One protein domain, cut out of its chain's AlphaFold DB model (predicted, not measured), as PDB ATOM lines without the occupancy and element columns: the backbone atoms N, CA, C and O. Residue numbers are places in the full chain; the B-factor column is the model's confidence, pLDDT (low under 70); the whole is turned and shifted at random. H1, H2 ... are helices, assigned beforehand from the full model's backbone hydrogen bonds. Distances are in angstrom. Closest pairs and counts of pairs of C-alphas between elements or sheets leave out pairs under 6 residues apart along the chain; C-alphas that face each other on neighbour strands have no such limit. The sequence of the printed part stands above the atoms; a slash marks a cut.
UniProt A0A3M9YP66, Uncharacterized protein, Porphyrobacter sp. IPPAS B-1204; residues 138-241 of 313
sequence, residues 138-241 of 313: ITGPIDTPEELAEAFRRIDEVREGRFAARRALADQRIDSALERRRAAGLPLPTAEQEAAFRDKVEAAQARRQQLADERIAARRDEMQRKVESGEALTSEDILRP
ATOM      1  N   ILE A 138      22.176  40.344 -37.702       58.75
ATOM      2  CA  ILE A 138      22.424  40.588 -39.125       58.75
ATOM      3  C   ILE A 138      23.888  41.008 -39.233       58.75
ATOM      4  O   ILE A 138      24.248  42.120 -38.850       58.75
ATOM      5  N   THR A 139      24.748  40.091 -39.664       53.28
ATOM      6  CA  THR A 139      26.167  40.361 -39.922       53.28
ATOM      7  C   THR A 139      26.352  40.813 -41.366       53.28
ATOM      8  O   THR A 139      26.278  39.984 -42.265       53.28
ATOM      9  N   GLY A 140      26.636  42.103 -41.563       62.53
ATOM     10  CA  GLY A 140      26.976  42.692 -42.866       62.53
ATOM     11  C   GLY A 140      25.810  43.379 -43.599       62.53
ATOM     12  O   GLY A 140      24.670  43.313 -43.126       62.53
ATOM     13  N   PRO A 141      26.096  44.087 -44.711       70.38
ATOM     14  CA  PRO A 141      25.077  44.598 -45.628       70.38
ATOM     15  C   PRO A 141      24.319  43.428 -46.273       70.38
ATOM     16  O   PRO A 141      24.909  42.379 -46.518       70.38
ATOM     17  N   ILE A 142      23.019  43.596 -46.520       67.75
ATOM     18  CA  ILE A 142      22.241  42.624 -47.300       67.75
ATOM     19  C   ILE A 142      22.283  43.078 -48.754       67.75
ATOM     20  O   ILE A 142      21.619  44.055 -49.109       67.75
ATOM     21  N   ASP A 143      23.059  42.367 -49.568       66.44
ATOM     22  CA  ASP A 143      23.345  42.755 -50.953       66.44
ATOM     23  C   ASP A 143      22.576  41.897 -51.971       66.44
ATOM     24  O   ASP A 143      22.543  42.214 -53.161       66.44
ATOM     25  N   THR A 144      21.914  40.824 -51.518       76.38
ATOM     26  CA  THR A 144      21.129  39.936 -52.383       76.38
ATOM     27  C   THR A 144      19.664  39.804 -51.943       76.38
ATOM     28  O   THR A 144      19.345  39.850 -50.749       76.38
ATOM     29  N   PRO A 145      18.732  39.593 -52.895       77.38
ATOM     30  CA  PRO A 145      17.324  39.360 -52.570       77.38
ATOM     31  C   PRO A 145      17.104  38.045 -51.798       77.38
ATOM     32  O   PRO A 145      16.147  37.936 -51.032       77.38
ATOM     33  N   GLU A 146      17.991  37.058 -51.960       81.00
ATOM     34  CA  GLU A 146      17.927  35.777 -51.247       81.00
ATOM     35  C   GLU A 146      18.270  35.935 -49.758       81.00
ATOM     36  O   GLU A 146      17.527  35.454 -48.899       81.00
ATOM     37  N   GLU A 147      19.325  36.688 -49.437       81.44
ATOM     38  CA  GLU A 147      19.690  37.023 -48.053       81.44
ATOM     39  C   GLU A 147      18.599  37.856 -47.365       81.44
ATOM     40  O   GLU A 147      18.302  37.647 -46.184       81.44
ATOM     41  N   LEU A 148      17.938  38.757 -48.105       82.75
ATOM     42  CA  LEU A 148      16.798  39.522 -47.594       82.75
ATOM     43  C   LEU A 148      15.614  38.608 -47.241       82.75
ATOM     44  O   LEU A 148      14.997  38.759 -46.181       82.75
ATOM     45  N   ALA A 149      15.307  37.637 -48.105       83.69
ATOM     46  CA  ALA A 149      14.243  36.670 -47.861       83.69
ATOM     47  C   ALA A 149      14.543  35.790 -46.638       83.69
ATOM     48  O   ALA A 149      13.648  35.537 -45.825       83.69
ATOM     49  N   GLU A 150      15.792  35.358 -46.459       85.38
ATOM     50  CA  GLU A 150      16.201  34.587 -45.284       85.38
ATOM     51  C   GLU A 150      16.145  35.425 -43.996       85.38
ATOM     52  O   GLU A 150      15.640  34.955 -42.970       85.38
ATOM     53  N   ALA A 151      16.572  36.689 -44.048       84.25
ATOM     54  CA  ALA A 151      16.442  37.615 -42.928       84.25
ATOM     55  C   ALA A 151      14.972  37.793 -42.512       84.25
ATOM     56  O   ALA A 151      14.655  37.735 -41.320       84.25
ATOM     57  N   PHE A 152      14.053  37.935 -43.475       86.06
ATOM     58  CA  PHE A 152      12.621  38.000 -43.180       86.06
ATOM     59  C   PHE A 152      12.077  36.714 -42.569       86.06
ATOM     60  O   PHE A 152      11.327  36.816 -41.598       86.06
ATOM     61  N   ARG A 153      12.484  35.532 -43.053       87.81
ATOM     62  CA  ARG A 153      12.075  34.255 -42.442       87.81
ATOM     63  C   ARG A 153      12.481  34.177 -40.973       87.81
ATOM     64  O   ARG A 153      11.635  33.916 -40.124       87.81
ATOM     65  N   ARG A 154      13.740  34.493 -40.648       84.38
ATOM     66  CA  ARG A 154      14.239  34.473 -39.258       84.38
ATOM     67  C   ARG A 154      13.494  35.467 -38.364       84.38
ATOM     68  O   ARG A 154      13.195  35.174 -37.206       84.38
ATOM     69  N   ILE A 155      13.181  36.652 -38.888       84.25
ATOM     70  CA  ILE A 155      12.394  37.658 -38.162       84.25
ATOM     71  C   ILE A 155      10.961  37.161 -37.924       84.25
ATOM     72  O   ILE A 155      10.437  37.352 -36.822       84.25
ATOM     73  N   ASP A 156      10.342  36.516 -38.915       87.00
ATOM     74  CA  ASP A 156       8.988  35.970 -38.806       87.00
ATOM     75  C   ASP A 156       8.904  34.839 -37.782       87.00
ATOM     76  O   ASP A 156       8.018  34.877 -36.935       87.00
ATOM     77  N   GLU A 157       9.867  33.920 -37.743       87.81
ATOM     78  CA  GLU A 157       9.908  32.846 -36.739       87.81
ATOM     79  C   GLU A 157       9.931  33.399 -35.302       87.81
ATOM     80  O   GLU A 157       9.130  33.015 -34.440       87.81
ATOM     81  N   VAL A 158      10.810  34.373 -35.032       87.31
ATOM     82  CA  VAL A 158      10.882  35.033 -33.716       87.31
ATOM     83  C   VAL A 158       9.577  35.761 -33.399       87.31
ATOM     84  O   VAL A 158       9.110  35.787 -32.251       87.31
ATOM     85  N   ARG A 159       8.982  36.390 -34.410       85.56
ATOM     86  CA  ARG A 159       7.743  37.146 -34.285       85.56
ATOM     87  C   ARG A 159       6.576  36.219 -33.956       85.56
ATOM     88  O   ARG A 159       5.893  36.477 -32.962       85.56
ATOM     89  N   GLU A 160       6.370  35.158 -34.723       86.75
ATOM     90  CA  GLU A 160       5.342  34.139 -34.504       86.75
ATOM     91  C   GLU A 160       5.464  33.520 -33.111       86.75
ATOM     92  O   GLU A 160       4.478  33.486 -32.370       86.75
ATOM     93  N   GLY A 161       6.684  33.176 -32.682       85.31
ATOM     94  CA  GLY A 161       6.942  32.695 -31.324       85.31
ATOM     95  C   GLY A 161       6.493  33.688 -30.242       85.31
ATOM     96  O   GLY A 161       5.814  33.319 -29.280       85.31
ATOM     97  N   ARG A 162       6.780  34.987 -30.412       86.75
ATOM     98  CA  ARG A 162       6.309  36.044 -29.491       86.75
ATOM     99  C   ARG A 162       4.793  36.242 -29.536       86.75
ATOM    100  O   ARG A 162       4.200  36.624 -28.524       86.75
ATOM    101  N   PHE A 163       4.154  36.059 -30.687       84.88
ATOM    102  CA  PHE A 163       2.694  36.119 -30.798       84.88
ATOM    103  C   PHE A 163       2.040  34.944 -30.074       84.88
ATOM    104  O   PHE A 163       1.181  35.181 -29.224       84.88
ATOM    105  N   ALA A 164       2.509  33.719 -30.310       87.88
ATOM    106  CA  ALA A 164       2.037  32.523 -29.620       87.88
ATOM    107  C   ALA A 164       2.203  32.643 -28.097       87.88
ATOM    108  O   ALA A 164       1.250  32.422 -27.347       87.88
ATOM    109  N   ALA A 165       3.367  33.111 -27.628       87.19
ATOM    110  CA  ALA A 165       3.613  33.343 -26.206       87.19
ATOM    111  C   ALA A 165       2.641  34.372 -25.593       87.19
ATOM    112  O   ALA A 165       2.141  34.183 -24.484       87.19
ATOM    113  N   ARG A 166       2.330  35.460 -26.313       87.06
ATOM    114  CA  ARG A 166       1.363  36.472 -25.853       87.06
ATOM    115  C   ARG A 166      -0.068  35.944 -25.820       87.06
ATOM    116  O   ARG A 166      -0.793  36.297 -24.890       87.06
ATOM    117  N   ARG A 167      -0.458  35.110 -26.790       89.25
ATOM    118  CA  ARG A 167      -1.765  34.437 -26.816       89.25
ATOM    119  C   ARG A 167      -1.914  33.513 -25.608       89.25
ATOM    120  O   ARG A 167      -2.822  33.719 -24.812       89.25
ATOM    121  N   ALA A 168      -0.940  32.628 -25.384       90.94
ATOM    122  CA  ALA A 168      -0.928  31.729 -24.230       90.94
ATOM    123  C   ALA A 168      -1.013  32.487 -22.894       90.94
ATOM    124  O   ALA A 168      -1.744  32.099 -21.987       90.94
ATOM    125  N   LEU A 169      -0.308  33.615 -22.775       91.62
ATOM    126  CA  LEU A 169      -0.354  34.448 -21.574       91.62
ATOM    127  C   LEU A 169      -1.730  35.111 -21.381       91.62
ATOM    128  O   LEU A 169      -2.191  35.260 -20.247       91.62
ATOM    129  N   ALA A 170      -2.401  35.515 -22.464       88.94
ATOM    130  CA  ALA A 170      -3.765  36.032 -22.393       88.94
ATOM    131  C   ALA A 170      -4.741  34.959 -21.887       88.94
ATOM    132  O   ALA A 170      -5.513  35.246 -20.973       88.94
ATOM    133  N   ASP A 171      -4.635  33.731 -22.392       92.12
ATOM    134  CA  ASP A 171      -5.473  32.606 -21.963       92.12
ATOM    135  C   ASP A 171      -5.232  32.267 -20.484       92.12
ATOM    136  O   ASP A 171      -6.169  32.260 -19.685       92.12
ATOM    137  N   GLN A 172      -3.968  32.170 -20.060       94.25
ATOM    138  CA  GLN A 172      -3.602  31.984 -18.647       94.25
ATOM    139  C   GLN A 172      -4.164  33.089 -17.736       94.25
ATOM    140  O   GLN A 172      -4.543  32.854 -16.583       94.25
ATOM    141  N   ARG A 173      -4.223  34.336 -18.222       94.25
ATOM    142  CA  ARG A 173      -4.820  35.450 -17.469       94.25
ATOM    143  C   ARG A 173      -6.333  35.315 -17.337       94.25
ATOM    144  O   ARG A 173      -6.861  35.693 -16.290       94.25
ATOM    145  N   ILE A 174      -7.012  34.806 -18.363       91.88
ATOM    146  CA  ILE A 174      -8.448  34.517 -18.315       91.88
ATOM    147  C   ILE A 174      -8.697  33.413 -17.289       91.88
ATOM    148  O   ILE A 174      -9.484  33.610 -16.363       91.88
ATOM    149  N   ASP A 175      -7.943  32.321 -17.367       94.50
ATOM    150  CA  ASP A 175      -8.117  31.161 -16.491       94.50
ATOM    151  C   ASP A 175      -7.841  31.513 -15.027       94.50
ATOM    152  O   ASP A 175      -8.692  31.315 -14.160       94.50
ATOM    153  N   SER A 176      -6.721  32.184 -14.748       94.12
ATOM    154  CA  SER A 176      -6.409  32.658 -13.393       94.12
ATOM    155  C   SER A 176      -7.409  33.697 -12.866       94.12
ATOM    156  O   SER A 176      -7.568  33.869 -11.654       94.12
ATOM    157  N   ALA A 177      -8.090  34.454 -13.734       92.94
ATOM    158  CA  ALA A 177      -9.169  35.345 -13.314       92.94
ATOM    159  C   ALA A 177     -10.441  34.565 -12.951       92.94
ATOM    160  O   ALA A 177     -11.082  34.898 -11.948       92.94
ATOM    161  N   LEU A 178     -10.775  33.520 -13.713       92.75
ATOM    162  CA  LEU A 178     -11.885  32.617 -13.415       92.75
ATOM    163  C   LEU A 178     -11.637  31.858 -12.112       92.75
ATOM    164  O   LEU A 178     -12.483  31.894 -11.223       92.75
ATOM    165  N   GLU A 179     -10.453  31.279 -11.924       94.69
ATOM    166  CA  GLU A 179     -10.063  30.609 -10.677       94.69
ATOM    167  C   GLU A 179     -10.151  31.540  -9.465       94.69
ATOM    168  O   GLU A 179     -10.685  31.162  -8.422       94.69
ATOM    169  N   ARG A 180      -9.702  32.793  -9.601       94.44
ATOM    170  CA  ARG A 180      -9.846  33.796  -8.534       94.44
ATOM    171  C   ARG A 180     -11.306  34.102  -8.214       94.44
ATOM    172  O   ARG A 180     -11.619  34.304  -7.043       94.44
ATOM    173  N   ARG A 181     -12.192  34.143  -9.216       94.38
ATOM    174  CA  ARG A 181     -13.639  34.290  -8.990       94.38
ATOM    175  C   ARG A 181     -14.224  33.067  -8.289       94.38
ATOM    176  O   ARG A 181     -14.942  33.261  -7.311       94.38
ATOM    177  N   ARG A 182     -13.855  31.852  -8.722       93.69
ATOM    178  CA  ARG A 182     -14.255  30.584  -8.079       93.69
ATOM    179  C   ARG A 182     -13.873  30.587  -6.603       93.69
ATOM    180  O   ARG A 182     -14.729  30.409  -5.747       93.69
ATOM    181  N   ALA A 183     -12.609  30.884  -6.306       95.12
ATOM    182  CA  ALA A 183     -12.089  30.931  -4.940       95.12
ATOM    183  C   ALA A 183     -12.740  32.024  -4.074       95.12
ATOM    184  O   ALA A 183     -12.785  31.899  -2.855       95.12
ATOM    185  N   ALA A 184     -13.238  33.099  -4.687       93.50
ATOM    186  CA  ALA A 184     -13.948  34.172  -3.998       93.50
ATOM    187  C   ALA A 184     -15.460  33.910  -3.841       93.50
ATOM    188  O   ALA A 184     -16.158  34.779  -3.322       93.50
ATOM    189  N   GLY A 185     -15.975  32.768  -4.320       93.50
ATOM    190  CA  GLY A 185     -17.410  32.461  -4.322       93.50
ATOM    191  C   GLY A 185     -18.237  33.420  -5.184       93.50
ATOM    192  O   GLY A 185     -19.434  33.582  -4.961       93.50
ATOM    193  N   LEU A 186     -17.600  34.108  -6.138       94.12
ATOM    194  CA  LEU A 186     -18.280  35.025  -7.047       94.12
ATOM    195  C   LEU A 186     -18.981  34.234  -8.158       94.12
ATOM    196  O   LEU A 186     -18.460  33.199  -8.580       94.12
ATOM    197  N   PRO A 187     -20.107  34.743  -8.692       91.12
ATOM    198  CA  PRO A 187     -20.757  34.119  -9.832       91.12
ATOM    199  C   PRO A 187     -19.776  34.041 -11.006       91.12
ATOM    200  O   PRO A 187     -19.104  35.027 -11.353       91.12
ATOM    201  N   LEU A 188     -19.680  32.840 -11.574       92.25
ATOM    202  CA  LEU A 188     -18.895  32.573 -12.768       92.25
ATOM    203  C   LEU A 188     -19.713  32.939 -14.005       92.25
ATOM    204  O   LEU A 188     -20.936  32.780 -13.984       92.25
ATOM    205  N   PRO A 189     -19.062  33.425 -15.071       91.12
ATOM    206  CA  PRO A 189     -19.719  33.529 -16.362       91.12
ATOM    207  C   PRO A 189     -20.184  32.137 -16.821       91.12
ATOM    208  O   PRO A 189     -19.583  31.121 -16.466       91.12
ATOM    209  N   THR A 190     -21.269  32.078 -17.591       94.75
ATOM    210  CA  THR A 190     -21.691  30.813 -18.213       94.75
ATOM    211  C   THR A 190     -20.671  30.384 -19.272       94.75
ATOM    212  O   THR A 190     -19.964  31.228 -19.821       94.75
ATOM    213  N   ALA A 191     -20.612  29.092 -19.612       92.38
ATOM    214  CA  ALA A 191     -19.679  28.591 -20.629       92.38
ATOM    215  C   ALA A 191     -19.811  29.337 -21.974       92.38
ATOM    216  O   ALA A 191     -18.813  29.672 -22.605       92.38
ATOM    217  N   GLU A 192     -21.040  29.687 -22.365       93.75
ATOM    218  CA  GLU A 192     -21.316  30.494 -23.560       93.75
ATOM    219  C   GLU A 192     -20.750  31.919 -23.457       93.75
ATOM    220  O   GLU A 192     -20.196  32.448 -24.418       93.75
ATOM    221  N   GLN A 193     -20.844  32.547 -22.281       92.81
ATOM    222  CA  GLN A 193     -20.275  33.875 -22.043       92.81
ATOM    223  C   GLN A 193     -18.744  33.846 -22.030       92.81
ATOM    224  O   GLN A 193     -18.115  34.787 -22.516       92.81
ATOM    225  N   GLU A 194     -18.140  32.782 -21.491       93.19
ATOM    226  CA  GLU A 194     -16.689  32.579 -21.520       93.19
ATOM    227  C   GLU A 194     -16.187  32.388 -22.955       93.19
ATOM    228  O   GLU A 194     -15.234  33.062 -23.352       93.19
ATOM    229  N   ALA A 195     -16.859  31.546 -23.749       93.25
ATOM    230  CA  ALA A 195     -16.546  31.341 -25.162       93.25
ATOM    231  C   ALA A 195     -16.669  32.649 -25.956       93.25
ATOM    232  O   ALA A 195     -15.696  33.100 -26.553       93.25
ATOM    233  N   ALA A 196     -17.800  33.354 -25.837       95.19
ATOM    234  CA  ALA A 196     -18.005  34.630 -26.520       95.19
ATOM    235  C   ALA A 196     -16.981  35.704 -26.109       95.19
ATOM    236  O   ALA A 196     -16.638  36.587 -26.899       95.19
ATOM    237  N   PHE A 197     -16.496  35.680 -24.863       92.94
ATOM    238  CA  PHE A 197     -15.429  36.576 -24.424       92.94
ATOM    239  C   PHE A 197     -14.077  36.197 -25.039       92.94
ATOM    240  O   PHE A 197     -13.369  37.085 -25.519       92.94
ATOM    241  N   ARG A 198     -13.730  34.907 -25.057       93.81
ATOM    242  CA  ARG A 198     -12.504  34.408 -25.697       93.81
ATOM    243  C   ARG A 198     -12.496  34.718 -27.193       93.81
ATOM    244  O   ARG A 198     -11.520  35.299 -27.659       93.81
ATOM    245  N   ASP A 199     -13.610  34.510 -27.889       94.62
ATOM    246  CA  ASP A 199     -13.762  34.852 -29.309       94.62
ATOM    247  C   ASP A 199     -13.554  36.350 -29.560       94.62
ATOM    248  O   ASP A 199     -12.883  36.754 -30.508       94.62
ATOM    249  N   LYS A 200     -14.080  37.216 -28.681       94.44
ATOM    250  CA  LYS A 200     -13.844  38.667 -28.769       94.44
ATOM    251  C   LYS A 200     -12.373  39.023 -28.576       94.44
ATOM    252  O   LYS A 200     -11.871  39.919 -29.259       94.44
ATOM    253  N   VAL A 201     -11.690  38.365 -27.640       92.25
ATOM    254  CA  VAL A 201     -10.255  38.567 -27.404       92.25
ATOM    255  C   VAL A 201      -9.452  38.099 -28.616       92.25
ATOM    256  O   VAL A 201      -8.592  38.846 -29.083       92.25
ATOM    257  N   GLU A 202      -9.765  36.927 -29.162       92.88
ATOM    258  CA  GLU A 202      -9.126  36.380 -30.357       92.88
ATOM    259  C   GLU A 202      -9.352  37.278 -31.576       92.88
ATOM    260  O   GLU A 202      -8.386  37.690 -32.214       92.88
ATOM    261  N   ALA A 203     -10.588  37.700 -31.845       92.75
ATOM    262  CA  ALA A 203     -10.897  38.611 -32.943       92.75
ATOM    263  C   ALA A 203     -10.162  39.955 -32.807       92.75
ATOM    264  O   ALA A 203      -9.668  40.510 -33.791       92.75
ATOM    265  N   ALA A 204     -10.049  40.494 -31.588       89.75
ATOM    266  CA  ALA A 204      -9.289  41.716 -31.342       89.75
ATOM    267  C   ALA A 204      -7.779  41.521 -31.570       89.75
ATOM    268  O   ALA A 204      -7.117  42.430 -32.078       89.75
ATOM    269  N   GLN A 205      -7.229  40.360 -31.208       89.25
ATOM    270  CA  GLN A 205      -5.833  40.015 -31.480       89.25
ATOM    271  C   GLN A 205      -5.589  39.816 -32.980       89.25
ATOM    272  O   GLN A 205      -4.647  40.408 -33.504       89.25
ATOM    273  N   ALA A 206      -6.471  39.098 -33.677       90.00
ATOM    274  CA  ALA A 206      -6.401  38.865 -35.116       90.00
ATOM    275  C   ALA A 206      -6.421  40.180 -35.904       90.00
ATOM    276  O   ALA A 206      -5.557  40.403 -36.744       90.00
ATOM    277  N   ARG A 207      -7.318  41.117 -35.563       90.12
ATOM    278  CA  ARG A 207      -7.342  42.456 -36.186       90.12
ATOM    279  C   ARG A 207      -6.033  43.218 -35.986       90.12
ATOM    280  O   ARG A 207      -5.544  43.873 -36.898       90.12
ATOM    281  N   ARG A 208      -5.451  43.157 -34.783       85.06
ATOM    282  CA  ARG A 208      -4.152  43.799 -34.508       85.06
ATOM    283  C   ARG A 208      -3.021  43.145 -35.293       85.06
ATOM    284  O   ARG A 208      -2.112  43.850 -35.717       85.06
ATOM    285  N   GLN A 209      -3.072  41.826 -35.448       87.12
ATOM    286  CA  GLN A 209      -2.095  41.067 -36.213       87.12
ATOM    287  C   GLN A 209      -2.186  41.398 -37.702       87.12
ATOM    288  O   GLN A 209      -1.172  41.794 -38.258       87.12
ATOM    289  N   GLN A 210      -3.385  41.396 -38.287       88.44
ATOM    290  CA  GLN A 210      -3.628  41.798 -39.679       88.44
ATOM    291  C   GLN A 210      -3.051  43.183 -39.983       88.44
ATOM    292  O   GLN A 210      -2.256  43.335 -40.903       88.44
ATOM    293  N   LEU A 211      -3.347  44.179 -39.141       86.19
ATOM    294  CA  LEU A 211      -2.792  45.526 -39.311       86.19
ATOM    295  C   LEU A 211      -1.262  45.560 -39.199       86.19
ATOM    296  O   LEU A 211      -0.619  46.413 -39.805       86.19
ATOM    297  N   ALA A 212      -0.663  44.693 -38.382       84.00
ATOM    298  CA  ALA A 212       0.790  44.584 -38.302       84.00
ATOM    299  C   ALA A 212       1.369  43.888 -39.545       84.00
ATOM    300  O   ALA A 212       2.389  44.343 -40.055       84.00
ATOM    301  N   ASP A 213       0.711  42.838 -40.042       87.06
ATOM    302  CA  ASP A 213       1.101  42.095 -41.244       87.06
ATOM    303  C   ASP A 213       1.056  42.973 -42.491       87.06
ATOM    304  O   ASP A 213       2.049  43.048 -43.205       87.06
ATOM    305  N   GLU A 214      -0.034  43.712 -42.708       87.19
ATOM    306  CA  GLU A 214      -0.181  44.650 -43.831       87.19
ATOM    307  C   GLU A 214       0.957  45.679 -43.866       87.19
ATOM    308  O   GLU A 214       1.525  45.979 -44.916       87.19
ATOM    309  N   ARG A 215       1.337  46.196 -42.695       82.50
ATOM    310  CA  ARG A 215       2.432  47.167 -42.569       82.50
ATOM    311  C   ARG A 215       3.792  46.548 -42.848       82.50
ATOM    312  O   ARG A 215       4.648  47.197 -43.445       82.50
ATOM    313  N   ILE A 216       4.009  45.322 -42.380       86.25
ATOM    314  CA  ILE A 216       5.251  44.590 -42.628       86.25
ATOM    315  C   ILE A 216       5.354  44.258 -44.115       86.25
ATOM    316  O   ILE A 216       6.411  44.495 -44.688       86.25
ATOM    317  N   ALA A 217       4.268  43.808 -44.747       87.75
ATOM    318  CA  ALA A 217       4.209  43.543 -46.180       87.75
ATOM    319  C   ALA A 217       4.573  44.791 -46.998       87.75
ATOM    320  O   ALA A 217       5.522  44.751 -47.772       87.75
ATOM    321  N   ALA A 218       3.942  45.937 -46.722       86.75
ATOM    322  CA  ALA A 218       4.263  47.190 -47.409       86.75
ATOM    323  C   ALA A 218       5.745  47.594 -47.269       86.75
ATOM    324  O   ALA A 218       6.346  48.134 -48.198       86.75
ATOM    325  N   ARG A 219       6.355  47.324 -46.110       83.69
ATOM    326  CA  ARG A 219       7.777  47.603 -45.874       83.69
ATOM    327  C   ARG A 219       8.691  46.603 -46.584       83.69
ATOM    328  O   ARG A 219       9.766  46.989 -47.032       83.69
ATOM    329  N   ARG A 220       8.293  45.333 -46.671       87.94
ATOM    330  CA  ARG A 220       9.014  44.318 -47.452       87.94
ATOM    331  C   ARG A 220       9.055  44.708 -48.915       87.94
ATOM    332  O   ARG A 220      10.139  44.699 -49.481       87.94
ATOM    333  N   ASP A 221       7.932  45.159 -49.460       88.38
ATOM    334  CA  ASP A 221       7.866  45.652 -50.835       88.38
ATOM    335  C   ASP A 221       8.803  46.853 -51.048       88.38
ATOM    336  O   ASP A 221       9.477  46.938 -52.071       88.38
ATOM    337  N   GLU A 222       8.896  47.777 -50.081       86.88
ATOM    338  CA  GLU A 222       9.852  48.894 -50.141       86.88
ATOM    339  C   GLU A 222      11.309  48.405 -50.119       86.88
ATOM    340  O   GLU A 222      12.111  48.834 -50.946       86.88
ATOM    341  N   MET A 223      11.656  47.505 -49.193       85.56
ATOM    342  CA  MET A 223      13.013  46.953 -49.078       85.56
ATOM    343  C   MET A 223      13.407  46.153 -50.320       85.56
ATOM    344  O   MET A 223      14.529  46.282 -50.798       85.56
ATOM    345  N   GLN A 224      12.476  45.380 -50.873       87.75
ATOM    346  CA  GLN A 224      12.701  44.611 -52.087       87.75
ATOM    347  C   GLN A 224      12.976  45.533 -53.280       87.75
ATOM    348  O   GLN A 224      13.956  45.321 -53.987       87.75
ATOM    349  N   ARG A 225      12.201  46.614 -53.446       87.31
ATOM    350  CA  ARG A 225      12.463  47.620 -54.493       87.31
ATOM    351  C   ARG A 225      13.839  48.274 -54.349       87.31
ATOM    352  O   ARG A 225      14.478  48.532 -55.362       87.31
ATOM    353  N   LYS A 226      14.302  48.535 -53.119       86.12
ATOM    354  CA  LYS A 226      15.642  49.101 -52.867       86.12
ATOM    355  C   LYS A 226      16.753  48.144 -53.297       86.12
ATOM    356  O   LYS A 226      17.641  48.552 -54.043       86.12
ATOM    357  N   VAL A 227      16.648  46.868 -52.926       86.50
ATOM    358  CA  VAL A 227      17.610  45.838 -53.357       86.50
ATOM    359  C   VAL A 227      17.589  45.663 -54.873       86.50
ATOM    360  O   VAL A 227      18.643  45.641 -55.499       86.50
ATOM    361  N   GLU A 228      16.405  45.614 -55.486       86.19
ATOM    362  CA  GLU A 228      16.257  45.537 -56.947       86.19
ATOM    363  C   GLU A 228      16.848  46.766 -57.661       86.19
ATOM    364  O   GLU A 228      17.362  46.642 -58.772       86.19
ATOM    365  N   SER A 229      16.833  47.940 -57.022       88.56
ATOM    366  CA  SER A 229      17.477  49.158 -57.532       88.56
ATOM    367  C   SER A 229      18.998  49.214 -57.319       88.56
ATOM    368  O   SER A 229      19.639  50.155 -57.784       88.56
ATOM    369  N   GLY A 230      19.584  48.211 -56.655       80.19
ATOM    370  CA  GLY A 230      21.017  48.141 -56.359       80.19
ATOM    371  C   GLY A 230      21.458  48.989 -55.163       80.19
ATOM    372  O   GLY A 230      22.652  49.244 -55.006       80.19
ATOM    373  N   GLU A 231      20.523  49.442 -54.323       83.44
ATOM    374  CA  GLU A 231      20.834  50.112 -53.060       83.44
ATOM    375  C   GLU A 231      21.119  49.069 -51.970       83.44
ATOM    376  O   GLU A 231      20.311  48.169 -51.732       83.44
ATOM    377  N   ALA A 232      22.251  49.208 -51.272       78.88
ATOM    378  CA  ALA A 232      22.592  48.338 -50.151       78.88
ATOM    379  C   ALA A 232      21.665  48.606 -48.953       78.88
ATOM    380  O   ALA A 232      21.546  49.743 -48.487       78.88
ATOM    381  N   LEU A 233      21.030  47.555 -48.424       78.94
ATOM    382  CA  LEU A 233      20.203  47.656 -47.222       78.94
ATOM    383  C   LEU A 233      21.083  47.690 -45.972       78.94
ATOM    384  O   LEU A 233      21.857  46.767 -45.702       78.94
ATOM    385  N   THR A 234      20.913  48.731 -45.161       77.56
ATOM    386  CA  THR A 234      21.582  48.820 -43.860       77.56
ATOM    387  C   THR A 234      20.787  48.090 -42.777       77.56
ATOM    388  O   THR A 234      19.570  47.908 -42.869       77.56
ATOM    389  N   SER A 235      21.447  47.714 -41.676       70.31
ATOM    390  CA  SER A 235      20.752  47.154 -40.506       70.31
ATOM    391  C   SER A 235      19.705  48.119 -39.934       70.31
ATOM    392  O   SER A 235      18.701  47.674 -39.376       70.31
ATOM    393  N   GLU A 236      19.897  49.432 -40.096       71.44
ATOM    394  CA  GLU A 236      18.899  50.433 -39.720       71.44
ATOM    395  C   GLU A 236      17.643  50.326 -40.587       71.44
ATOM    396  O   GLU A 236      16.544  50.358 -40.043       71.44
ATOM    397  N   ASP A 237      17.751  50.094 -41.896       72.56
ATOM    398  CA  ASP A 237      16.582  49.942 -42.777       72.56
ATOM    399  C   ASP A 237      15.705  48.742 -42.409       72.56
ATOM    400  O   ASP A 237      14.487  48.772 -42.605       72.56
ATOM    401  N   ILE A 238      16.301  47.725 -41.787       70.88
ATOM    402  CA  ILE A 238      15.620  46.511 -41.331       70.88
ATOM    403  C   ILE A 238      15.048  46.704 -39.919       70.88
ATOM    404  O   ILE A 238      13.902  46.339 -39.651       70.88
ATOM    405  N   LEU A 239      15.812  47.327 -39.015       66.94
ATOM    406  CA  LEU A 239      15.461  47.463 -37.596       66.94
ATOM    407  C   LEU A 239      14.686  48.741 -37.250       66.94
ATOM    408  O   LEU A 239      14.125  48.830 -36.156       66.94
ATOM    409  N   ARG A 240      14.621  49.733 -38.150       66.56
ATOM    410  CA  ARG A 240      13.957  51.020 -37.890       66.56
ATOM    411  C   ARG A 240      12.510  50.797 -37.429       66.56
ATOM    412  O   ARG A 240      11.790  50.038 -38.081       66.56
ATOM    413  N   PRO A 241      12.049  51.438 -36.343       58.47
ATOM    414  CA  PRO A 241      10.644  51.398 -35.948       58.47
ATOM    415  C   PRO A 241       9.761  51.921 -37.088       58.47
ATOM    416  O   PRO A 241      10.155  52.855 -37.791       58.47
TER     417      PRO A 241
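AT A GLANCE: This is residues 138 to 241 of the 313 residues of an uncharacterized protein of Porphyrobacter sp. IPPAS B-1204 (UniProt A0A3M9YP66). This is a long, slender helical hairpin: H1 and H2 run side by side in opposite ways, loosely paired, and meet only where H1 begins and H2 ends. After H2 the chain folds back, and the little helix H3 sits near the last part of H2. The printed part has 104 residues with three named helices, H1, H2 and H3 in that order, and no named strand; its class is all helix. The whole is extended, with a radius of gyration of the C-alphas of 20.5 A, and its outline is a rod spanning 66 by 23 by 20 A.

HOW THE PARTS SIT: H1, residues 145 to 183, and H2, residues 191 to 228, form a helical hairpin. They run opposite ways at a shallow tilt of 16 degrees, with their centres 12.5 A apart. H1 touches H2 with residues 145 to 148 alone, and H2 touches H1 with residues 224 to 228 alone; the closest C-alphas are those of Pro 145 and Val 227, 6.5 A apart. Residues 156 to 162 of H1 and 210 to 215 of H2 stand free. H3, residues 235 to 239, is close to H2 but not clearly touching, the closest C-alphas being those of Met 223 and Asp 237, 7.8 A apart. H1 and H3 are apart. In H1, H2 and H3 every O i to N i+4 pair is within hydrogen-bond range.

IN THESE COORDINATES: H1 begins at C-alpha 145, (17.324, 39.360, -52.570), and measures 56.6 A from first to last C-alpha. H2 begins at C-alpha 191, (-19.679, 28.591, -20.629), and measures 53.8 A. H3 has five residues and ends at C-alpha 239, (15.461, 47.463, -37.596).

THE WHOLE: The C-alphas farthest apart are those of Gly 185 and Gly 230, 66.6 A. The printed part has no cut, and both links are short. Mean pLDDT of the printed part is 85.7; residues 138 to 140, 142 to 143 and 239 to 241 are under 70.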